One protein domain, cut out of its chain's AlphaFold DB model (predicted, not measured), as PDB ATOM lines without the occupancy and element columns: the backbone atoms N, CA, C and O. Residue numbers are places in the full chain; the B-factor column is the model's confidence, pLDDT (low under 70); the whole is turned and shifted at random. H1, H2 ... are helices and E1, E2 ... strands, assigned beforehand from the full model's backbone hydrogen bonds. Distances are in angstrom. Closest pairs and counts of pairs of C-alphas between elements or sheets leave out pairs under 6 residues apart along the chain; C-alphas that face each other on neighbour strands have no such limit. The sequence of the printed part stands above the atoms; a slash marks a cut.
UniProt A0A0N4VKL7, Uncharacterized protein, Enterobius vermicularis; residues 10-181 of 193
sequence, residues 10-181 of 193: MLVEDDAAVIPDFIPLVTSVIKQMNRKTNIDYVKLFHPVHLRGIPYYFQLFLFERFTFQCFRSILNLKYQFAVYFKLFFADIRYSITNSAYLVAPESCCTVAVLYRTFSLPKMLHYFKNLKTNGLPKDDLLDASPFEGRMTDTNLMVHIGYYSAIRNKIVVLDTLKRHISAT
ATOM      1  N   MET A  10      31.463 -29.123 277.697       93.75
ATOM      2  CA  MET A  10      31.239 -28.225 276.576       93.75
ATOM      3  C   MET A  10      29.949 -28.624 275.875       93.75
ATOM      4  O   MET A  10      29.791 -29.783 275.501       93.75
ATOM      5  N   LEU A  11      29.039 -27.668 275.736       92.44
ATOM      6  CA  LEU A  11      27.839 -27.799 274.926       92.44
ATOM      7  C   LEU A  11      28.055 -27.011 273.639       92.44
ATOM      8  O   LEU A  11      28.511 -25.869 273.698       92.44
ATOM      9  N   VAL A  12      27.760 -27.631 272.504       91.56
ATOM     10  CA  VAL A  12      28.011 -27.092 271.167       91.56
ATOM     11  C   VAL A  12      26.763 -27.347 270.331       91.56
ATOM     12  O   VAL A  12      26.199 -28.438 270.421       91.56
ATOM     13  N   GLU A  13      26.319 -26.344 269.581       88.50
ATOM     14  CA  GLU A  13      25.234 -26.499 268.608       88.50
ATOM     15  C   GLU A  13      25.670 -27.365 267.419       88.50
ATOM     16  O   GLU A  13      26.859 -27.520 267.134       88.50
ATOM     17  N   ASP A  14      24.700 -27.971 266.741       86.06
ATOM     18  CA  ASP A  14      24.916 -28.863 265.599       86.06
ATOM     19  C   ASP A  14      25.458 -28.136 264.362       86.06
ATOM     20  O   ASP A  14      26.140 -28.739 263.534       86.06
ATOM     21  N   ASP A  15      25.230 -26.830 264.268       82.69
ATOM     22  CA  ASP A  15      25.709 -25.969 263.196       82.69
ATOM     23  C   ASP A  15      26.959 -25.155 263.581       82.69
ATOM     24  O   ASP A  15      27.243 -24.111 262.995       82.69
ATOM     25  N   ALA A  16      27.758 -25.629 264.539       84.69
ATOM     26  CA  ALA A  16      29.014 -24.995 264.927       84.69
ATOM     27  C   ALA A  16      30.243 -25.689 264.312       84.69
ATOM     28  O   ALA A  16      30.378 -26.910 264.343       84.69
ATOM     29  N   ALA A  17      31.211 -24.901 263.838       84.00
ATOM     30  CA  ALA A  17      32.521 -25.385 263.394       84.00
ATOM     31  C   ALA A  17      33.653 -24.823 264.264       84.00
ATOM     32  O   ALA A  17      33.694 -23.627 264.549       84.00
ATOM     33  N   VAL A  18      34.609 -25.662 264.665       85.88
ATOM     34  CA  VAL A  18      35.783 -25.229 265.440       85.88
ATOM     35  C   VAL A  18      36.816 -24.522 264.562       85.88
ATOM     36  O   VAL A  18      37.000 -24.858 263.393       85.88
ATOM     37  N   ILE A  19      37.541 -23.555 265.129       82.06
ATOM     38  CA  ILE A  19      38.683 -22.941 264.436       82.06
ATOM     39  C   ILE A  19      39.946 -23.822 264.545       82.06
ATOM     40  O   ILE A  19      40.051 -24.617 265.478       82.06
ATOM     41  N   PRO A  20      40.954 -23.668 263.664       77.25
ATOM     42  CA  PRO A  20      42.199 -24.444 263.749       77.25
ATOM     43  C   PRO A  20      42.918 -24.352 265.111       77.25
ATOM     44  O   PRO A  20      43.369 -25.362 265.643       77.25
ATOM     45  N   ASP A  21      42.940 -23.167 265.732       79.88
ATOM     46  CA  ASP A  21      43.592 -22.925 267.032       79.88
ATOM     47  C   ASP A  21      42.692 -23.241 268.239       79.88
ATOM     48  O   ASP A  21      42.904 -22.753 269.350       79.88
ATOM     49  N   PHE A  22      41.649 -24.046 268.060       85.94
ATOM     50  CA  PHE A  22      40.640 -24.263 269.091       85.94
ATOM     51  C   PHE A  22      41.217 -24.798 270.413       85.94
ATOM     52  O   PHE A  22      40.968 -24.236 271.481       85.94
ATOM     53  N   ILE A  23      42.029 -25.856 270.354       90.00
ATOM     54  CA  ILE A  23      42.594 -26.522 271.538       90.00
ATOM     55  C   ILE A  23      43.435 -25.582 272.424       90.00
ATOM     56  O   ILE A  23      43.164 -25.521 273.633       90.00
ATOM     57  N   PRO A  24      44.433 -24.834 271.906       87.12
ATOM     58  CA  PRO A  24      45.207 -23.916 272.740       87.12
ATOM     59  C   PRO A  24      44.337 -22.808 273.352       87.12
ATOM     60  O   PRO A  24      44.518 -22.465 274.525       87.12
ATOM     61  N   LEU A  25      43.333 -22.310 272.622       88.00
ATOM     62  CA  LEU A  25      42.444 -21.263 273.125       88.00
ATOM     63  C   LEU A  25      41.492 -21.759 274.208       88.00
ATOM     64  O   LEU A  25      41.416 -21.137 275.270       88.00
ATOM     65  N   VAL A  26      40.839 -22.906 274.014       91.81
ATOM     66  CA  VAL A  26      40.018 -23.531 275.064       91.81
ATOM     67  C   VAL A  26      40.867 -23.833 276.297       91.81
ATOM     68  O   VAL A  26      40.435 -23.604 277.426       91.81
ATOM     69  N   THR A  27      42.111 -24.279 276.110       91.94
ATOM     70  CA  THR A  27      43.031 -24.525 277.228       91.94
ATOM     71  C   THR A  27      43.339 -23.239 278.003       91.94
ATOM     72  O   THR A  27      43.374 -23.257 279.238       91.94
ATOM     73  N   SER A  28      43.526 -22.106 277.315       91.88
ATOM     74  CA  SER A  28      43.649 -20.789 277.960       91.88
ATOM     75  C   SER A  28      42.397 -20.423 278.765       91.88
ATOM     76  O   SER A  28      42.504 -20.002 279.923       91.88
ATOM     77  N   VAL A  29      41.212 -20.626 278.185       92.50
ATOM     78  CA  VAL A  29      39.922 -20.364 278.840       92.50
ATOM     79  C   VAL A  29      39.787 -21.199 280.112       92.50
ATOM     80  O   VAL A  29      39.530 -20.656 281.187       92.50
ATOM     81  N   ILE A  30      40.068 -22.502 280.036       93.75
ATOM     82  CA  ILE A  30      40.051 -23.412 281.188       93.75
ATOM     83  C   ILE A  30      41.035 -22.946 282.265       93.75
ATOM     84  O   ILE A  30      40.683 -22.904 283.446       93.75
ATOM     85  N   LYS A  31      42.261 -22.544 281.899       92.44
ATOM     86  CA  LYS A  31      43.240 -21.990 282.853       92.44
ATOM     87  C   LYS A  31      42.703 -20.740 283.556       92.44
ATOM     88  O   LYS A  31      42.904 -20.593 284.763       92.44
ATOM     89  N   GLN A  32      41.994 -19.864 282.850       92.00
ATOM     90  CA  GLN A  32      41.378 -18.677 283.445       92.00
ATOM     91  C   GLN A  32      40.198 -19.017 284.351       92.00
ATOM     92  O   GLN A  32      40.160 -18.531 285.479       92.00
ATOM     93  N   MET A  33      39.296 -19.905 283.931       92.69
ATOM     94  CA  MET A  33      38.213 -20.407 284.787       92.69
ATOM     95  C   MET A  33      38.760 -21.149 286.016       92.69
ATOM     96  O   MET A  33      38.164 -21.131 287.089       92.69
ATOM     97  N   ASN A  34      39.911 -21.811 285.906       92.06
ATOM     98  CA  ASN A  34      40.562 -22.454 287.044       92.06
ATOM     99  C   ASN A  34      41.025 -21.447 288.104       92.06
ATOM    100  O   ASN A  34      40.968 -21.788 289.289       92.06
ATOM    101  N   ARG A  35      41.464 -20.254 287.676       91.88
ATOM    102  CA  ARG A  35      41.885 -19.133 288.536       91.88
ATOM    103  C   ARG A  35      40.692 -18.341 289.079       91.88
ATOM    104  O   ARG A  35      40.691 -17.976 290.245       91.88
ATOM    105  N   LYS A  36      39.677 -18.102 288.245       92.06
ATOM    106  CA  LYS A  36      38.448 -17.371 288.578       92.06
ATOM    107  C   LYS A  36      37.330 -18.363 288.902       92.06
ATOM    108  O   LYS A  36      36.572 -18.781 288.028       92.06
ATOM    109  N   THR A  37      37.271 -18.802 290.158       89.12
ATOM    110  CA  THR A  37      36.326 -19.839 290.611       89.12
ATOM    111  C   THR A  37      34.878 -19.377 290.660       89.12
ATOM    112  O   THR A  37      33.998 -20.228 290.690       89.12
ATOM    113  N   ASN A  38      34.639 -18.065 290.651       92.00
ATOM    114  CA  ASN A  38      33.307 -17.479 290.605       92.00
ATOM    115  C   ASN A  38      32.616 -17.664 289.250       92.00
ATOM    116  O   ASN A  38      31.414 -17.519 289.210       92.00
ATOM    117  N   ILE A  39      33.345 -17.976 288.170       93.50
ATOM    118  CA  ILE A  39      32.761 -18.154 286.833       93.50
ATOM    119  C   ILE A  39      32.156 -19.556 286.709       93.50
ATOM    120  O   ILE A  39      32.875 -20.562 286.851       93.50
ATOM    121  N   ASP A  40      30.867 -19.597 286.379       94.06
ATOM    122  CA  ASP A  40      30.069 -20.812 286.206       94.06
ATOM    123  C   ASP A  40      30.104 -21.329 284.765       94.06
ATOM    124  O   ASP A  40      30.228 -22.538 284.538       94.06
ATOM    125  N   TYR A  41      30.053 -20.417 283.790       93.88
ATOM    126  CA  TYR A  41      30.055 -20.755 282.371       93.88
ATOM    127  C   TYR A  41      30.745 -19.694 281.507       93.88
ATOM    128  O   TYR A  41      30.862 -18.527 281.890       93.88
ATOM    129  N   VAL A  42      31.221 -20.107 280.331       93.81
ATOM    130  CA  VAL A  42      31.843 -19.224 279.337       93.81
ATOM    131  C   VAL A  42      31.242 -19.471 277.956       93.81
ATOM    132  O   VAL A  42      31.358 -20.580 277.438       93.81
ATOM    133  N   LYS A  43      30.645 -18.443 277.344       92.19
ATOM    134  CA  LYS A  43      30.244 -18.441 275.927       92.19
ATOM    135  C   LYS A  43      31.509 -18.372 275.054       92.19
ATOM    136  O   LYS A  43      32.374 -17.533 275.298       92.19
ATOM    137  N   LEU A  44      31.637 -19.268 274.074       90.38
ATOM    138  CA  LEU A  44      32.830 -19.406 273.213       90.38
ATOM    139  C   LEU A  44      32.697 -18.685 271.858       90.38
ATOM    140  O   LEU A  44      33.558 -18.818 270.981       90.38
ATOM    141  N   PHE A  45      31.597 -17.956 271.688       84.31
ATOM    142  CA  PHE A  45      31.246 -17.201 270.497       84.31
ATOM    143  C   PHE A  45      30.835 -15.782 270.888       84.31
ATOM    144  O   PHE A  45      30.190 -15.580 271.916       84.31
ATOM    145  N   HIS A  46      31.204 -14.827 270.044       76.25
ATOM    146  CA  HIS A  46      30.944 -13.407 270.172       76.25
ATOM    147  C   HIS A  46      30.503 -12.851 268.800       76.25
ATOM    148  O   HIS A  46      31.261 -12.910 267.824       76.25
ATOM    149  N   PRO A  47      29.296 -12.266 268.686       65.88
ATOM    150  CA  PRO A  47      28.722 -11.848 267.398       65.88
ATOM    151  C   PRO A  47      29.517 -10.724 266.720       65.88
ATOM    152  O   PRO A  47      29.676 -10.715 265.503       65.88
ATOM    153  N   VAL A  48      30.045  -9.788 267.513       61.44
ATOM    154  CA  VAL A  48      30.831  -8.642 267.030       61.44
ATOM    155  C   VAL A  48      32.214  -9.058 266.506       61.44
ATOM    156  O   VAL A  48      32.751  -8.405 265.616       61.44
ATOM    157  N   HIS A  49      32.780 -10.167 266.991       59.91
ATOM    158  CA  HIS A  49      34.145 -10.599 266.676       59.91
ATOM    159  C   HIS A  49      34.201 -11.678 265.589       59.91
ATOM    160  O   HIS A  49      34.926 -12.671 265.706       59.91
ATOM    161  N   LEU A  50      33.473 -11.465 264.488       52.38
ATOM    162  CA  LEU A  50      33.695 -12.193 263.237       52.38
ATOM    163  C   LEU A  50      35.133 -11.911 262.764       52.38
ATOM    164  O   LEU A  50      35.382 -10.945 262.046       52.38
ATOM    165  N   ARG A  51      36.096 -12.733 263.202       49.66
ATOM    166  CA  ARG A  51      37.515 -12.725 262.797       49.66
ATOM    167  C   ARG A  51      37.675 -13.031 261.298       49.66
ATOM    168  O   ARG A  51      38.206 -14.066 260.913       49.66
ATOM    169  N   GLY A  52      37.189 -12.142 260.440       44.06
ATOM    170  CA  GLY A  52      37.415 -12.173 258.998       44.06
ATOM    171  C   GLY A  52      38.489 -11.186 258.554       44.06
ATOM    172  O   GLY A  52      39.162 -11.428 257.557       44.06
ATOM    173  N   ILE A  53      38.678 -10.083 259.285       43.78
ATOM    174  CA  ILE A  53      39.614  -9.022 258.907       43.78
ATOM    175  C   ILE A  53      40.348  -8.557 260.167       43.78
ATOM    176  O   ILE A  53      39.690  -8.140 261.118       43.78
ATOM    177  N   PRO A  54      41.686  -8.610 260.200       48.50
ATOM    178  CA  PRO A  54      42.437  -8.008 261.285       48.50
ATOM    179  C   PRO A  54      42.173  -6.497 261.325       48.50
ATOM    180  O   PRO A  54      42.418  -5.794 260.340       48.50
ATOM    181  N   TYR A  55      41.674  -5.983 262.452       51.00
ATOM    182  CA  TYR A  55      41.234  -4.586 262.563       51.00
ATOM    183  C   TYR A  55      42.379  -3.576 262.377       51.00
ATOM    184  O   TYR A  55      42.131  -2.409 262.063       51.00
ATOM    185  N   TYR A  56      43.642  -4.009 262.473       50.69
ATOM    186  CA  TYR A  56      44.795  -3.158 262.170       50.69
ATOM    187  C   TYR A  56      44.836  -2.682 260.706       50.69
ATOM    188  O   TYR A  56      45.322  -1.583 260.446       50.69
ATOM    189  N   PHE A  57      44.259  -3.428 259.754       48.25
ATOM    190  CA  PHE A  57      44.115  -2.948 258.371       48.25
ATOM    191  C   PHE A  57      43.017  -1.881 258.225       48.25
ATOM    192  O   PHE A  57      43.124  -1.004 257.368       48.25
ATOM    193  N   GLN A  58      41.980  -1.911 259.068       49.94
ATOM    194  CA  GLN A  58      40.913  -0.902 259.044       49.94
ATOM    195  C   GLN A  58      41.371   0.440 259.630       49.94
ATOM    196  O   GLN A  58      40.955   1.485 259.131       49.94
ATOM    197  N   LEU A  59      42.279   0.428 260.614       52.59
ATOM    198  CA  LEU A  59      42.901   1.645 261.155       52.59
ATOM    199  C   LEU A  59      43.685   2.421 260.079       52.59
ATOM    200  O   LEU A  59      43.535   3.638 259.981       52.59
ATOM    201  N   PHE A  60      44.425   1.724 259.207       51.88
ATOM    202  CA  PHE A  60      45.173   2.344 258.100       51.88
ATOM    203  C   PHE A  60      44.275   3.021 257.049       51.88
ATOM    204  O   PHE A  60      44.659   4.028 256.455       51.88
ATOM    205  N   LEU A  61      43.070   2.494 256.815       50.62
ATOM    206  CA  LEU A  61      42.108   3.088 255.880       50.62
ATOM    207  C   LEU A  61      41.367   4.291 256.493       50.62
ATOM    208  O   LEU A  61      40.987   5.210 255.767       50.62
ATOM    209  N   PHE A  62      41.206   4.327 257.820       49.22
ATOM    210  CA  PHE A  62      40.527   5.416 258.529       49.22
ATOM    211  C   PHE A  62      41.390   6.675 258.702       49.22
ATOM    212  O   PHE A  62      40.846   7.783 258.647       49.22
ATOM    213  N   GLU A  63      42.718   6.548 258.835       50.50
ATOM    214  CA  GLU A  63      43.613   7.722 258.878       50.50
ATOM    215  C   GLU A  63      43.500   8.582 257.609       50.50
ATOM    216  O   GLU A  63      43.582   9.806 257.684       50.50
ATOM    217  N   ARG A  64      43.219   7.974 256.447       47.94
ATOM    218  CA  ARG A  64      43.033   8.717 255.188       47.94
ATOM    219  C   ARG A  64      41.635   9.315 254.995       47.94
ATOM    220  O   ARG A  64      41.504  10.249 254.213       47.94
ATOM    221  N   PHE A  65      40.605   8.824 255.688       45.09
ATOM    222  CA  PHE A  65      39.210   9.263 255.487       45.09
ATOM    223  C   PHE A  65      38.704  10.259 256.543       45.09
ATOM    224  O   PHE A  65      37.778  11.031 256.291       45.09
ATOM    225  N   THR A  66      39.313  10.279 257.729       48.81
ATOM    226  CA  THR A  66      38.874  11.123 258.858       48.81
ATOM    227  C   THR A  66      39.292  12.587 258.753       48.81
ATOM    228  O   THR A  66      38.734  13.423 259.465       48.81
ATOM    229  N   PHE A  67      40.184  12.937 257.823       49.62
ATOM    230  CA  PHE A  67      40.591  14.330 257.617       49.62
ATOM    231  C   PHE A  67      39.532  15.187 256.894       49.62
ATOM    232  O   PHE A  67      39.627  16.410 256.922       49.62
ATOM    233  N   GLN A  68      38.500  14.585 256.281       46.56
ATOM    234  CA  GLN A  68      37.545  15.324 255.438       46.56
ATOM    235  C   GLN A  68      36.148  15.532 256.055       46.56
ATOM    236  O   GLN A  68      35.386  16.360 255.566       46.56
ATOM    237  N   CYS A  69      35.804  14.845 257.149       45.41
ATOM    238  CA  CYS A  69      34.456  14.891 257.737       45.41
ATOM    239  C   CYS A  69      34.498  15.231 259.232       45.41
ATOM    240  O   CYS A  69      34.143  14.436 260.103       45.41
ATOM    241  N   PHE A  70      34.921  16.456 259.533       49.88
ATOM    242  CA  PHE A  70      34.920  17.033 260.876       49.88
ATOM    243  C   PHE A  70      33.485  17.387 261.315       49.88
ATOM    244  O   PHE A  70      33.085  18.550 261.315       49.88
ATOM    245  N   ARG A  71      32.649  16.390 261.643       49.12
ATOM    246  CA  ARG A  71      31.283  16.660 262.135       49.12
ATOM    247  C   ARG A  71      30.706  15.564 263.037       49.12
ATOM    248  O   ARG A  71      29.693  14.968 262.700       49.12
ATOM    249  N   SER A  72      31.341  15.312 264.190       48.88
ATOM    250  CA  SER A  72      30.700  14.941 265.480       48.88
ATOM    251  C   SER A  72      31.749  14.453 266.491       48.88
ATOM    252  O   SER A  72      32.066  13.267 266.561       48.88
ATOM    253  N   ILE A  73      32.279  15.367 267.307       56.75
ATOM    254  CA  ILE A  73      33.382  15.113 268.260       56.75
ATOM    255  C   ILE A  73      33.024  14.050 269.329       56.75
ATOM    256  O   ILE A  73      33.911  13.362 269.831       56.75
ATOM    257  N   LEU A  74      31.738  13.856 269.654       51.59
ATOM    258  CA  LEU A  74      31.293  12.851 270.636       51.59
ATOM    259  C   LEU A  74      31.266  11.413 270.090       51.59
ATOM    260  O   LEU A  74      31.736  10.502 270.771       51.59
ATOM    261  N   ASN A  75      30.793  11.205 268.858       53.47
ATOM    262  CA  ASN A  75      30.778   9.873 268.238       53.47
ATOM    263  C   ASN A  75      32.190   9.386 267.886       53.47
ATOM    264  O   ASN A  75      32.472   8.194 267.995       53.47
ATOM    265  N   LEU A  76      33.100  10.310 267.558       55.78
ATOM    266  CA  LEU A  76      34.491   9.980 267.250       55.78
ATOM    267  C   LEU A  76      35.231   9.408 268.471       55.78
ATOM    268  O   LEU A  76      35.963   8.433 268.336       55.78
ATOM    269  N   LYS A  77      35.004   9.954 269.677       58.88
ATOM    270  CA  LYS A  77      35.618   9.441 270.916       58.88
ATOM    271  C   LYS A  77      35.139   8.032 271.260       58.88
ATOM    272  O   LYS A  77      35.952   7.194 271.640       58.88
ATOM    273  N   TYR A  78      33.839   7.771 271.113       57.88
ATOM    274  CA  TYR A  78      33.266   6.450 271.374       57.88
ATOM    275  C   TYR A  78      33.762   5.408 270.377       57.88
ATOM    276  O   TYR A  78      34.221   4.344 270.788       57.88
ATOM    277  N   GLN A  79      33.743   5.731 269.082       58.56
ATOM    278  CA  GLN A  79      34.279   4.839 268.059       58.56
ATOM    279  C   GLN A  79      35.770   4.579 268.287       58.56
ATOM    280  O   GLN A  79      36.175   3.422 268.341       58.56
ATOM    281  N   PHE A  80      36.574   5.620 268.525       63.38
ATOM    282  CA  PHE A  80      38.004   5.465 268.790       63.38
ATOM    283  C   PHE A  80      38.272   4.590 270.020       63.38
ATOM    284  O   PHE A  80      39.115   3.704 269.960       63.38
ATOM    285  N   ALA A  81      37.525   4.764 271.114       64.31
ATOM    286  CA  ALA A  81      37.683   3.941 272.313       64.31
ATOM    287  C   ALA A  81      37.363   2.457 272.068       64.31
ATOM    288  O   ALA A  81      38.043   1.587 272.615       64.31
ATOM    289  N   VAL A  82      36.351   2.156 271.248       61.91
ATOM    290  CA  VAL A  82      36.010   0.780 270.859       61.91
ATOM    291  C   VAL A  82      37.106   0.195 269.964       61.91
ATOM    292  O   VAL A  82      37.659  -0.849 270.304       61.91
ATOM    293  N   TYR A  83      37.505   0.890 268.894       63.66
ATOM    294  CA  TYR A  83      38.566   0.430 267.988       63.66
ATOM    295  C   TYR A  83      39.912   0.250 268.691       63.66
ATOM    296  O   TYR A  83      40.607  -0.733 268.451       63.66
ATOM    297  N   PHE A  84      40.263   1.155 269.602       66.81
ATOM    298  CA  PHE A  84      41.488   1.064 270.385       66.81
ATOM    299  C   PHE A  84      41.479  -0.188 271.272       66.81
ATOM    300  O   PHE A  84      42.447  -0.943 271.279       66.81
ATOM    301  N   LYS A  85      40.370  -0.481 271.966       65.00
ATOM    302  CA  LYS A  85      40.238  -1.712 272.767       65.00
ATOM    303  C   LYS A  85      40.352  -2.978 271.913       65.00
ATOM    304  O   LYS A  85      41.048  -3.908 272.321       65.00
ATOM    305  N   LEU A  86      39.716  -2.993 270.742       63.28
ATOM    306  CA  LEU A  86      39.786  -4.103 269.787       63.28
ATOM    307  C   LEU A  86      41.221  -4.321 269.278       63.28
ATOM    308  O   LEU A  86      41.711  -5.445 269.274       63.28
ATOM    309  N   PHE A  87      41.935  -3.244 268.947       65.62
ATOM    310  CA  PHE A  87      43.323  -3.298 268.486       65.62
ATOM    311  C   PHE A  87      44.275  -3.914 269.519       65.62
ATOM    312  O   PHE A  87      45.079  -4.785 269.185       65.62
ATOM    313  N   PHE A  88      44.170  -3.519 270.792       68.88
ATOM    314  CA  PHE A  88      44.994  -4.130 271.841       68.88
ATOM    315  C   PHE A  88      44.621  -5.585 272.113       68.88
ATOM    316  O   PHE A  88      45.505  -6.357 272.486       68.88
ATOM    317  N   ALA A  89      43.358  -5.974 271.927       65.88
ATOM    318  CA  ALA A  89      42.954  -7.375 272.012       65.88
ATOM    319  C   ALA A  89      43.611  -8.205 270.896       65.88
ATOM    320  O   ALA A  89      44.190  -9.253 271.185       65.88
ATOM    321  N   ASP A  90      43.631  -7.693 269.661       65.56
ATOM    322  CA  ASP A  90      44.268  -8.351 268.512       65.56
ATOM    323  C   ASP A  90      45.794  -8.455 268.663       65.56
ATOM    324  O   ASP A  90      46.364  -9.529 268.458       65.56
ATOM    325  N   ILE A  91      46.469  -7.378 269.084       68.31
ATOM    326  CA  ILE A  91      47.915  -7.408 269.368       68.31
ATOM    327  C   ILE A  91      48.218  -8.405 270.478       68.31
ATOM    328  O   ILE A  91      49.127  -9.226 270.358       68.31
ATOM    329  N   ARG A  92      47.461  -8.342 271.576       69.94
ATOM    330  CA  ARG A  92      47.661  -9.238 272.710       69.94
ATOM    331  C   ARG A  92      47.485 -10.687 272.278       69.94
ATOM    332  O   ARG A  92      48.342 -11.497 272.603       69.94
ATOM    333  N   TYR A  93      46.446 -10.992 271.503       70.81
ATOM    334  CA  TYR A  93      46.256 -12.317 270.927       70.81
ATOM    335  C   TYR A  93      47.444 -12.741 270.061       70.81
ATOM    336  O   TYR A  93      47.959 -13.836 270.259       70.81
ATOM    337  N   SER A  94      47.920 -11.874 269.161       67.88
ATOM    338  CA  SER A  94      49.059 -12.176 268.285       67.88
ATOM    339  C   SER A  94      50.352 -12.470 269.052       67.88
ATOM    340  O   SER A  94      51.230 -13.143 268.520       67.88
ATOM    341  N   ILE A  95      50.489 -11.955 270.278       73.81
ATOM    342  CA  ILE A  95      51.659 -12.180 271.136       73.81
ATOM    343  C   ILE A  95      51.474 -13.427 272.010       73.81
ATOM    344  O   ILE A  95      52.419 -14.187 272.206       73.81
ATOM    345  N   THR A  96      50.284 -13.630 272.584       73.31
ATOM    346  CA  THR A  96      50.069 -14.644 273.629       73.31
ATOM    347  C   THR A  96      49.376 -15.912 273.148       73.31
ATOM    348  O   THR A  96      49.381 -16.902 273.883       73.31
ATOM    349  N   ASN A  97      48.756 -15.896 271.964       75.69
ATOM    350  CA  ASN A  97      47.907 -16.967 271.432       75.69
ATOM    351  C   ASN A  97      46.890 -17.489 272.464       75.69
ATOM    352  O   ASN A  97      46.658 -18.690 272.603       75.69
ATOM    353  N   SER A  98      46.305 -16.575 273.242       81.00
ATOM    354  CA  SER A  98      45.382 -16.901 274.327       81.00
ATOM    355  C   SER A  98      44.086 -16.112 274.200       81.00
ATOM    356  O   SER A  98      44.130 -14.893 274.069       81.00
ATOM    357  N   ALA A  99      42.943 -16.782 274.330       83.75
ATOM    358  CA  ALA A  99      41.650 -16.118 274.498       83.75
ATOM    359  C   ALA A  99      41.529 -15.542 275.913       83.75
ATOM    360  O   ALA A  99      42.091 -16.127 276.842       83.75
ATOM    361  N   TYR A 100      40.782 -14.457 276.094       83.94
ATOM    362  CA  TYR A 100      40.503 -13.811 277.378       83.94
ATOM    363  C   TYR A 100      39.006 -13.769 277.674       83.94
ATOM    364  O   TYR A 100      38.174 -13.872 276.781       83.94
ATOM    365  N   LEU A 101      38.668 -13.635 278.957       87.44
ATOM    366  CA  LEU A 101      37.281 -13.591 279.418       87.44
ATOM    367  C   LEU A 101      36.786 -12.150 279.557       87.44
ATOM    368  O   LEU A 101      37.315 -11.395 280.379       87.44
ATOM    369  N   VAL A 102      35.740 -11.817 278.808       85.62
ATOM    370  CA  VAL A 102      35.019 -10.539 278.820       85.62
ATOM    371  C   VAL A 102      33.617 -10.704 279.406       85.62
ATOM    372  O   VAL A 102      33.160 -11.825 279.661       85.62
ATOM    373  N   ALA A 103      32.959  -9.579 279.692       83.69
ATOM    374  CA  ALA A 103      31.574  -9.580 280.150       83.69
ATOM    375  C   ALA A 103      30.679 -10.279 279.108       83.69
ATOM    376  O   ALA A 103      30.914 -10.108 277.913       83.69
ATOM    377  N   PRO A 104      29.712 -11.102 279.541       80.50
ATOM    378  CA  PRO A 104      28.816 -11.768 278.612       80.50
ATOM    379  C   PRO A 104      27.896 -10.735 277.955       80.50
ATOM    380  O   PRO A 104      27.318  -9.890 278.637       80.50
ATOM    381  N   GLU A 105      27.762 -10.820 276.636       78.19
ATOM    382  CA  GLU A 105      26.736 -10.095 275.889       78.19
ATOM    383  C   GLU A 105      25.514 -10.992 275.648       78.19
ATOM    384  O   GLU A 105      25.616 -12.229 275.616       78.19
ATOM    385  N   SER A 106      24.361 -10.344 275.462       72.38
ATOM    386  CA  SER A 106      23.069 -10.996 275.237       72.38
ATOM    387  C   SER A 106      22.853 -11.349 273.772       72.38
ATOM    388  O   SER A 106      22.009 -10.793 273.075       72.38
ATOM    389  N   CYS A 107      23.720 -12.208 273.244       68.50
ATOM    390  CA  CYS A 107      23.637 -12.625 271.853       68.50
ATOM    391  C   CYS A 107      24.220 -14.026 271.652       68.50
ATOM    392  O   CYS A 107      25.227 -14.366 272.274       68.50
ATOM    393  N   CYS A 108      23.562 -14.789 270.778       71.88
ATOM    394  CA  CYS A 108      23.899 -16.093 270.202       71.88
ATOM    395  C   CYS A 108      24.824 -16.999 271.028       71.88
ATOM    396  O   CYS A 108      26.048 -16.850 271.043       71.88
ATOM    397  N   THR A 109      24.246 -18.057 271.588       81.38
ATOM    398  CA  THR A 109      24.989 -19.093 272.312       81.38
ATOM    399  C   THR A 109      25.256 -20.335 271.448       81.38
ATOM    400  O   THR A 109      24.576 -21.348 271.597       81.38
ATOM    401  N   VAL A 110      26.265 -20.248 270.573       87.38
ATOM    402  CA  VAL A 110      26.704 -21.338 269.664       87.38
ATOM    403  C   VAL A 110      27.417 -22.460 270.417       87.38
ATOM    404  O   VAL A 110      27.267 -23.645 270.136       87.38
ATOM    405  N   ALA A 111      28.237 -22.078 271.393       90.81
ATOM    406  CA  ALA A 111      28.918 -23.024 272.256       90.81
ATOM    407  C   ALA A 111      29.199 -22.416 273.624       90.81
ATOM    408  O   ALA A 111      29.572 -21.242 273.745       90.81
ATOM    409  N   VAL A 112      29.057 -23.242 274.659       93.00
ATOM    410  CA  VAL A 112      29.281 -22.860 276.053       93.00
ATOM    411  C   VAL A 112      30.128 -23.896 276.747       93.00
ATOM    412  O   VAL A 112      29.859 -25.096 276.702       93.00
ATOM    413  N   LEU A 113      31.128 -23.408 277.461       94.75
ATOM    414  CA  LEU A 113      31.902 -24.200 278.389       94.75
ATOM    415  C   LEU A 113      31.350 -24.016 279.802       94.75
ATOM    416  O   LEU A 113      31.514 -22.960 280.413       94.75
ATOM    417  N   TYR A 114      30.731 -25.060 280.336       94.44
ATOM    418  CA  TYR A 114      30.221 -25.105 281.697       94.44
ATOM    419  C   TYR A 114      31.219 -25.741 282.642       94.44
ATOM    420  O   TYR A 114      31.938 -26.695 282.317       94.44
ATOM    421  N   ARG A 115      31.192 -25.271 283.881       93.31
ATOM    422  CA  ARG A 115      31.852 -25.967 284.967       93.31
ATOM    423  C   ARG A 115      30.957 -27.068 285.524       93.31
ATOM    424  O   ARG A 115      29.823 -26.817 285.926       93.31
ATOM    425  N   THR A 116      31.495 -28.280 285.653       91.69
ATOM    426  CA  THR A 116      30.690 -29.434 286.073       91.69
ATOM    427  C   THR A 116      30.103 -29.293 287.480       91.69
ATOM    428  O   THR A 116      29.014 -29.802 287.719       91.69
ATOM    429  N   PHE A 117      30.748 -28.564 288.405       90.25
ATOM    430  CA  PHE A 117      30.163 -28.348 289.740       90.25
ATOM    431  C   PHE A 117      28.929 -27.434 289.713       90.25
ATOM    432  O   PHE A 117      28.066 -27.564 290.579       90.25
ATOM    433  N   SER A 118      28.857 -26.498 288.762       91.19
ATOM    434  CA  SER A 118      27.761 -25.526 288.660       91.19
ATOM    435  C   SER A 118      26.535 -26.141 287.979       91.19
ATOM    436  O   SER A 118      25.405 -25.769 288.292       91.19
ATOM    437  N   LEU A 119      26.742 -27.150 287.121       91.44
ATOM    438  CA  LEU A 119      25.690 -27.789 286.325       91.44
ATOM    439  C   LEU A 119      24.474 -28.279 287.127       91.44
ATOM    440  O   LEU A 119      23.367 -27.952 286.712       91.44
ATOM    441  N   PRO A 120      24.592 -29.006 288.259       93.38
ATOM    442  CA  PRO A 120      23.408 -29.478 288.980       93.38
ATOM    443  C   PRO A 120      22.513 -28.330 289.460       93.38
ATOM    444  O   PRO A 120      21.290 -28.412 289.355       93.38
ATOM    445  N   LYS A 121      23.123 -27.232 289.930       94.19
ATOM    446  CA  LYS A 121      22.402 -26.029 290.365       94.19
ATOM    447  C   LYS A 121      21.743 -25.325 289.182       94.19
ATOM    448  O   LYS A 121      20.577 -24.958 289.278       94.19
ATOM    449  N   MET A 122      22.467 -25.186 288.071       93.31
ATOM    450  CA  MET A 122      21.947 -24.590 286.836       93.31
ATOM    451  C   MET A 122      20.769 -25.388 286.281       93.31
ATOM    452  O   MET A 122      19.712 -24.825 286.027       93.31
ATOM    453  N   LEU A 123      20.906 -26.709 286.169       92.75
ATOM    454  CA  LEU A 123      19.842 -27.588 285.691       92.75
ATOM    455  C   LEU A 123      18.611 -27.535 286.597       92.75
ATOM    456  O   LEU A 123      17.494 -27.476 286.097       92.75
ATOM    457  N   HIS A 124      18.801 -27.531 287.917       94.44
ATOM    458  CA  HIS A 124      17.694 -27.375 288.857       94.44
ATOM    459  C   HIS A 124      16.996 -26.015 288.700       94.44
ATOM    460  O   HIS A 124      15.770 -25.951 288.720       94.44
ATOM    461  N   TYR A 125      17.758 -24.934 288.521       93.50
ATOM    462  CA  TYR A 125      17.211 -23.599 288.284       93.50
ATOM    463  C   TYR A 125      16.395 -23.547 286.986       93.50
ATOM    464  O   TYR A 125      15.215 -23.214 287.027       93.50
ATOM    465  N   PHE A 126      16.976 -23.958 285.856       90.12
ATOM    466  CA  PHE A 126      16.317 -23.867 284.550       90.12
ATOM    467  C   PHE A 126      15.124 -24.815 284.398       90.12
ATOM    468  O   PHE A 126      14.162 -24.457 283.728       90.12
ATOM    469  N   LYS A 127      15.127 -25.985 285.051       90.69
ATOM    470  CA  LYS A 127      13.959 -26.888 285.059       90.69
ATOM    471  C   LYS A 127      12.746 -26.294 285.776       90.69
ATOM    472  O   LYS A 127      11.619 -26.596 285.403       90.69
ATOM    473  N   ASN A 128      12.983 -25.485 286.804       90.31
ATOM    474  CA  ASN A 128      11.929 -24.876 287.615       90.31
ATOM    475  C   ASN A 128      11.561 -23.459 287.145       90.31
ATOM    476  O   ASN A 128      10.631 -22.850 287.676       90.31
ATOM    477  N   LEU A 129      12.291 -22.920 286.168       88.25
ATOM    478  CA  LEU A 129      12.055 -21.594 285.626       88.25
ATOM    479  C   LEU A 129      10.890 -21.639 284.632       88.25
ATOM    480  O   LEU A 129      10.895 -22.419 283.679       88.25
ATOM    481  N   LYS A 130       9.893 -20.771 284.823       83.50
ATOM    482  CA  LYS A 130       8.851 -20.556 283.815       83.50
ATOM    483  C   LYS A 130       9.468 -19.791 282.653       83.50
ATOM    484  O   LYS A 130       9.781 -18.612 282.787       83.50
ATOM    485  N   THR A 131       9.660 -20.471 281.531       76.94
ATOM    486  CA  THR A 131      10.406 -19.920 280.397       76.94
ATOM    487  C   THR A 131       9.644 -18.845 279.635       76.94
ATOM    488  O   THR A 131      10.285 -18.118 278.901       76.94
ATOM    489  N   ASN A 132       8.322 -18.695 279.806       81.25
ATOM    490  CA  ASN A 132       7.480 -17.646 279.194       81.25
ATOM    491  C   ASN A 132       7.738 -17.374 277.688       81.25
ATOM    492  O   ASN A 132       7.423 -16.295 277.200       81.25
ATOM    493  N   GLY A 133       8.310 -18.332 276.947       78.94
ATOM    494  CA  GLY A 133       8.740 -18.137 275.558       78.94
ATOM    495  C   GLY A 133      10.020 -17.307 275.366       78.94
ATOM    496  O   GLY A 133      10.327 -16.948 274.235       78.94
ATOM    497  N   LEU A 134      10.767 -17.003 276.432       81.38
ATOM    498  CA  LEU A 134      12.047 -16.304 276.352       81.38
ATOM    499  C   LEU A 134      13.104 -17.158 275.627       81.38
ATOM    500  O   LEU A 134      13.207 -18.364 275.886       81.38
ATOM    501  N   PRO A 135      13.919 -16.538 274.758       81.69
ATOM    502  CA  PRO A 135      15.091 -17.164 274.166       81.69
ATOM    503  C   PRO A 135      16.065 -17.714 275.213       81.69
ATOM    504  O   PRO A 135      16.204 -17.181 276.313       81.69
ATOM    505  N   LYS A 136      16.813 -18.759 274.837       83.06
ATOM    506  CA  LYS A 136      17.847 -19.370 275.694       83.06
ATOM    507  C   LYS A 136      18.884 -18.356 276.202       83.06
ATOM    508  O   LYS A 136      19.362 -18.496 277.325       83.06
ATOM    509  N   ASP A 137      19.224 -17.364 275.380       82.62
ATOM    510  CA  ASP A 137      20.258 -16.371 275.674       82.62
ATOM    511  C   ASP A 137      19.788 -15.448 276.804       82.62
ATOM    512  O   ASP A 137      20.469 -15.335 277.822       82.62
ATOM    513  N   ASP A 138      18.559 -14.940 276.698       83.44
ATOM    514  CA  ASP A 138      17.913 -14.120 277.725       83.44
ATOM    515  C   ASP A 138      17.767 -14.879 279.050       83.44
ATOM    516  O   ASP A 138      17.992 -14.322 280.125       83.44
ATOM    517  N   LEU A 139      17.431 -16.173 278.992       87.25
ATOM    518  CA  LEU A 139      17.339 -17.019 280.185       87.25
ATOM    519  C   LEU A 139      18.700 -17.195 280.873       87.25
ATOM    520  O   LEU A 139      18.765 -17.209 282.102       87.25
ATOM    521  N   LEU A 140      19.782 -17.340 280.105       86.56
ATOM    522  CA  LEU A 140      21.140 -17.444 280.644       86.56
ATOM    523  C   LEU A 140      21.616 -16.119 281.245       86.56
ATOM    524  O   LEU A 140      22.247 -16.131 282.305       86.56
ATOM    525  N   ASP A 141      21.293 -14.996 280.611       82.94
ATOM    526  CA  ASP A 141      21.716 -13.670 281.063       82.94
ATOM    527  C   ASP A 141      20.926 -13.195 282.291       82.94
ATOM    528  O   ASP A 141      21.483 -12.539 283.169       82.94
ATOM    529  N   ALA A 142      19.649 -13.578 282.400       85.56
ATOM    530  CA  ALA A 142      18.817 -13.316 283.576       85.56
ATOM    531  C   ALA A 142      19.090 -14.278 284.749       85.56
ATOM    532  O   ALA A 142      18.519 -14.128 285.832       85.56
ATOM    533  N   SER A 143      19.929 -15.295 284.541       90.00
ATOM    534  CA  SER A 143      20.208 -16.305 285.556       90.00
ATOM    535  C   SER A 143      21.127 -15.770 286.667       90.00
ATOM    536  O   SER A 143      21.946 -14.884 286.433       90.00
ATOM    537  N   PRO A 144      21.067 -16.332 287.890       93.19
ATOM    538  CA  PRO A 144      21.943 -15.928 288.993       93.19
ATOM    539  C   PRO A 144      23.385 -16.461 288.855       93.19
ATOM    540  O   PRO A 144      24.154 -16.387 289.812       93.19
ATOM    541  N   PHE A 145      23.733 -17.066 287.715       93.75
ATOM    542  CA  PHE A 145      25.027 -17.698 287.482       93.75
ATOM    543  C   PHE A 145      25.981 -16.741 286.783       93.75
ATOM    544  O   PHE A 145      25.613 -16.029 285.849       93.75
ATOM    545  N   GLU A 146      27.243 -16.771 287.193       94.00
ATOM    546  CA  GLU A 146      28.240 -15.852 286.667       94.00
ATOM    547  C   GLU A 146      28.745 -16.338 285.304       94.00
ATOM    548  O   GLU A 146      29.587 -17.242 285.194       94.00
ATOM    549  N   GLY A 147      28.232 -15.700 284.256       91.94
ATOM    550  CA  GLY A 147      28.656 -15.894 282.879       91.94
ATOM    551  C   GLY A 147      29.852 -15.031 282.491       91.94
ATOM    552  O   GLY A 147      30.028 -13.894 282.947       91.94
ATOM    553  N   ARG A 148      30.679 -15.553 281.590       92.69
ATOM    554  CA  ARG A 148      31.635 -14.770 280.797       92.69
ATOM    555  C   ARG A 148      31.539 -15.154 279.328       92.69
ATOM    556  O   ARG A 148      30.914 -16.148 278.975       92.69
ATOM    557  N   MET A 149      32.180 -14.373 278.479       89.88
ATOM    558  CA  MET A 149      32.335 -14.664 277.058       89.88
ATOM    559  C   MET A 149      33.814 -14.573 276.690       89.88
ATOM    560  O   MET A 149      34.590 -13.935 277.403       89.88
ATOM    561  N   THR A 150      34.237 -15.249 275.629       88.19
ATOM    562  CA  THR A 150      35.580 -15.068 275.080       88.19
ATOM    563  C   THR A 150      35.662 -13.778 274.265       88.19
ATOM    564  O   THR A 150      34.745 -13.440 273.525       88.19
ATOM    565  N   ASP A 151      36.783 -13.067 274.358       80.38
ATOM    566  CA  ASP A 151      37.105 -11.896 273.517       80.38
ATOM    567  C   ASP A 151      37.310 -12.244 272.035       80.38
ATOM    568  O   ASP A 151      37.582 -11.388 271.195       80.38
ATOM    569  N   THR A 152      37.213 -13.527 271.709       79.44
ATOM    570  CA  THR A 152      37.315 -14.023 270.359       79.44
ATOM    571  C   THR A 152      36.478 -15.271 270.130       79.44
ATOM    572  O   THR A 152      36.178 -16.014 271.062       79.44
ATOM    573  N   ASN A 153      36.139 -15.516 268.868       82.94
ATOM    574  CA  ASN A 153      35.385 -16.674 268.429       82.94
ATOM    575  C   ASN A 153      36.297 -17.894 268.370       82.94
ATOM    576  O   ASN A 153      37.230 -17.947 267.570       82.94
ATOM    577  N   LEU A 154      36.012 -18.877 269.222       85.81
ATOM    578  CA  LEU A 154      36.660 -20.190 269.184       85.81
ATOM    579  C   LEU A 154      35.908 -21.148 268.251       85.81
ATOM    580  O   LEU A 154      36.438 -22.188 267.864       85.81
ATOM    581  N   MET A 155      34.680 -20.786 267.889       83.19
ATOM    582  CA  MET A 155      33.843 -21.506 266.945       83.19
ATOM    583  C   MET A 155      33.186 -20.535 265.973       83.19
ATOM    584  O   MET A 155      33.106 -19.332 266.221       83.19
ATOM    585  N   VAL A 156      32.713 -21.072 264.864       78.38
ATOM    586  CA  VAL A 156      32.024 -20.360 263.801       78.38
ATOM    587  C   VAL A 156      30.611 -20.928 263.699       78.38
ATOM    588  O   VAL A 156      30.445 -22.142 263.682       78.38
ATOM    589  N   HIS A 157      29.605 -20.059 263.630       78.12
ATOM    590  CA  HIS A 157      28.205 -20.447 263.458       78.12
ATOM    591  C   HIS A 157      27.891 -20.631 261.967       78.12
ATOM    592  O   HIS A 157      27.853 -19.649 261.222       78.12
ATOM    593  N   ILE A 158      27.683 -21.870 261.523       69.75
ATOM    594  CA  ILE A 158      27.346 -22.223 260.139       69.75
ATOM    595  C   ILE A 158      25.964 -21.654 259.773       69.75
ATOM    596  O   ILE A 158      25.806 -21.083 258.691       69.75
ATOM    597  N   GLY A 159      24.988 -21.690 260.689       59.25
ATOM    598  CA  GLY A 159      23.653 -21.121 260.476       59.25
ATOM    599  C   GLY A 159      23.653 -19.616 260.182       59.25
ATOM    600  O   GLY A 159      22.823 -19.131 259.407       59.25
ATOM    601  N   TYR A 160      24.640 -18.867 260.692       54.75
ATOM    602  CA  TYR A 160      24.817 -17.442 260.375       54.75
ATOM    603  C   TYR A 160      25.073 -17.203 258.878       54.75
ATOM    604  O   TYR A 160      24.577 -16.228 258.312       54.75
ATOM    605  N   TYR A 161      25.793 -18.114 258.213       52.47
ATOM    606  CA  TYR A 161      26.052 -18.026 256.771       52.47
ATOM    607  C   TYR A 161      24.785 -18.236 255.938       52.47
ATOM    608  O   TYR A 161      24.675 -17.674 254.852       52.47
ATOM    609  N   SER A 162      23.815 -18.999 256.450       43.78
ATOM    610  CA  SER A 162      22.542 -19.261 255.767       43.78
ATOM    611  C   SER A 162      21.599 -18.046 255.806       43.78
ATOM    612  O   SER A 162      20.882 -17.764 254.842       43.78
ATOM    613  N   ALA A 163      21.642 -17.258 256.889       46.72
ATOM    614  CA  ALA A 163      20.832 -16.047 257.035       46.72
ATOM    615  C   ALA A 163      21.363 -14.858 256.208       46.72
ATOM    616  O   ALA A 163      20.577 -14.053 255.700       46.72
ATOM    617  N   ILE A 164      22.683 -14.763 256.004       48.69
ATOM    618  CA  ILE A 164      23.305 -13.767 255.114       48.69
ATOM    619  C   ILE A 164      23.272 -14.293 253.673       48.69
ATOM    620  O   ILE A 164      24.287 -14.649 253.075       48.69
ATOM    621  N   ARG A 165      22.068 -14.346 253.098       40.62
ATOM    622  CA  ARG A 165      21.847 -14.693 251.688       40.62
ATOM    623  C   ARG A 165      22.789 -13.893 250.766       40.62
ATOM    624  O   ARG A 165      22.832 -12.666 250.818       40.62
ATOM    625  N   ASN A 166      23.468 -14.605 249.864       42.38
ATOM    626  CA  ASN A 166      24.147 -14.100 248.657       42.38
ATOM    627  C   ASN A 166      25.465 -13.317 248.790       42.38
ATOM    628  O   ASN A 166      25.900 -12.726 247.800       42.38
ATOM    629  N   LYS A 167      26.170 -13.337 249.927       42.38
ATOM    630  CA  LYS A 167      27.571 -12.881 249.940       42.38
ATOM    631  C   LYS A 167      28.503 -14.026 250.300       42.38
ATOM    632  O   LYS A 167      28.459 -14.546 251.407       42.38
ATOM    633  N   ILE A 168      29.366 -14.378 249.345       47.28
ATOM    634  CA  ILE A 168      30.524 -15.263 249.514       47.28
ATOM    635  C   ILE A 168      31.487 -14.562 250.481       47.28
ATOM    636  O   ILE A 168      32.462 -13.935 250.081       47.28
ATOM    637  N   VAL A 169      31.176 -14.591 251.775       43.94
ATOM    638  CA  VAL A 169      32.077 -14.131 252.827       43.94
ATOM    639  C   VAL A 169      32.749 -15.370 253.387       43.94
ATOM    640  O   VAL A 169      32.363 -15.938 254.400       43.94
ATOM    641  N   VAL A 170      33.774 -15.770 252.637       47.84
ATOM    642  CA  VAL A 170      34.910 -16.569 253.085       47.84
ATOM    643  C   VAL A 170      34.550 -17.991 253.530       47.84
ATOM    644  O   VAL A 170      34.764 -18.416 254.663       47.84
ATOM    645  N   LEU A 171      34.178 -18.779 252.519       47.47
ATOM    646  CA  LEU A 171      34.490 -20.207 252.452       47.47
ATOM    647  C   LEU A 171      35.979 -20.501 252.722       47.47
ATOM    648  O   LEU A 171      36.289 -21.660 252.934       47.47
ATOM    649  N   ASP A 172      36.905 -19.527 252.758       47.09
ATOM    650  CA  ASP A 172      38.329 -19.805 253.006       47.09
ATOM    651  C   ASP A 172      38.635 -20.317 254.412       47.09
ATOM    652  O   ASP A 172      39.654 -20.974 254.580       47.09
ATOM    653  N   THR A 173      37.801 -20.069 255.428       45.91
ATOM    654  CA  THR A 173      38.037 -20.656 256.760       45.91
ATOM    655  C   THR A 173      37.742 -22.156 256.737       45.91
ATOM    656  O   THR A 173      38.550 -22.946 257.222       45.91
ATOM    657  N   LEU A 174      36.650 -22.555 256.072       48.75
ATOM    658  CA  LEU A 174      36.321 -23.952 255.768       48.75
ATOM    659  C   LEU A 174      37.316 -24.562 254.776       48.75
ATOM    660  O   LEU A 174      37.782 -25.670 254.990       48.75
ATOM    661  N   LYS A 175      37.719 -23.826 253.738       44.97
ATOM    662  CA  LYS A 175      38.701 -24.254 252.736       44.97
ATOM    663  C   LYS A 175      40.080 -24.442 253.355       44.97
ATOM    664  O   LYS A 175      40.750 -25.396 253.012       44.97
ATOM    665  N   ARG A 176      40.489 -23.604 254.314       44.41
ATOM    666  CA  ARG A 176      41.699 -23.823 255.123       44.41
ATOM    667  C   ARG A 176      41.553 -25.028 256.046       44.41
ATOM    668  O   ARG A 176      42.527 -25.746 256.215       44.41
ATOM    669  N   HIS A 177      40.365 -25.284 256.598       47.16
ATOM    670  CA  HIS A 177      40.087 -26.494 257.381       47.16
ATOM    671  C   HIS A 177      40.194 -27.766 256.514       47.16
ATOM    672  O   HIS A 177      40.875 -28.714 256.896       47.16
ATOM    673  N   ILE A 178      39.614 -27.735 255.309       48.00
ATOM    674  CA  ILE A 178      39.640 -28.797 254.287       48.00
ATOM    675  C   ILE A 178      41.018 -28.917 253.612       48.00
ATOM    676  O   ILE A 178      41.376 -29.979 253.140       48.00
ATOM    677  N   SER A 179      41.823 -27.856 253.551       44.44
ATOM    678  CA  SER A 179      43.203 -27.926 253.047       44.44
ATOM    679  C   SER A 179      44.199 -28.383 254.113       44.44
ATOM    680  O   SER A 179      45.234 -28.942 253.769       44.44
ATOM    681  N   ALA A 180      43.920 -28.142 255.398       46.00
ATOM    682  CA  ALA A 180      44.762 -28.590 256.508       46.00
ATOM    683  C   ALA A 180      44.494 -30.049 256.912       46.00
ATOM    684  O   ALA A 180      45.351 -30.701 257.507       46.00
ATOM    685  N   THR A 181      43.315 -30.570 256.582       43.06
ATOM    686  CA  THR A 181      42.967 -31.982 256.721       43.06
ATOM    687  C   THR A 181      42.971 -32.579 255.317       43.06
ATOM    688  O   THR A 181      42.193 -32.138 254.495       43.06
TER     689      THR A 181
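What this domain is: This is residues 10 to 181 of the 193 residues of an uncharacterized protein of Enterobius vermicularis (UniProt A0A0N4VKL7). A small four-stranded sheet, E1 E4 E3 E5, has H1 over one face, and a long helical hairpin, H2 and H3, reaches away from this body and makes much of the length. H4 lies toward the other end of the longest axis, while the short strand pair E2 and E6 lies beyond one end of the sheet's strands, with H6 and H7 following E6. The 172 printed residues hold seven named helices and six named strands, in the order E1 E2 H1 E3 H2 H3 E4 H4 H5 E5 E6 H6 H7; the class is mixed and the larger sheet is mixed too. The whole is only just compact, close to loose, with a radius of gyration of the C-alphas of 18.5 A and spans of 58 by 45 by 37 A.

Where its parts are: E1, residues 10 to 12, begins at C-alpha 10 (31.239, -28.225, 276.576). E2 is residues 16 to 18, H1 residues 22 to 35, 20.1 A long, and E3 residues 41 to 43. H2, residues 55 to 65, measures 15.7 A, and H3, residues 73 to 96, measures 34.5 A and begins at C-alpha 73 (33.382, 15.113, 268.260). E4 is residues 111 to 115, 13.4 A, H4 residues 119 to 128, 14.1 A, H5 residues 136 to 141, E5 residues 147 to 150, E6 residues 155 to 157 and H6 residues 158 to 163. H7, residues 172 to 180, ends at C-alpha 180 (44.762, -28.590, 256.508).

How they stand to each other: E1 and E4 are antiparallel, with N 11 and O 112 2.9 A apart. E4 and E3 are antiparallel, with N 113 and O 42 at 2.8 A; E3 and E5 are parallel, with N 43 and O 148 at 2.8 A. H1 is on this sheet at a height of 8.3 A, two layers, a helix on one face of a sheet. E2 and E6 are antiparallel, with N 156 and O 17 at 2.8 A. H2 and H3, a hairpin, touch, C-alphas 55 and 87 being closest at 6.4 A. H4 and H5 are not on the larger sheet, H5 only just, with 4 pairs of C-alphas within 10 A. C-alphas 16 and 158 are the closest of E2 and H6, 5.8 A apart; E2 and H7 are near each other. Every O i to N i+4 pair is within hydrogen-bond range in H1, H4, H5 and H7, against 3 of 7 in H2, with 4 of 8 O i to N i+3 pairs, 19 of 20 in H3 and 1 of 2 in H6.

The domain as a whole: The C-alphas of Gln 68 and His 124 are farthest apart, 57.7 A. The printed part has no cut; the links E3 to H2 and H3 to E4 are long. Residues 47 to 92, 94, 107 and 158 to 181 have pLDDT under 70.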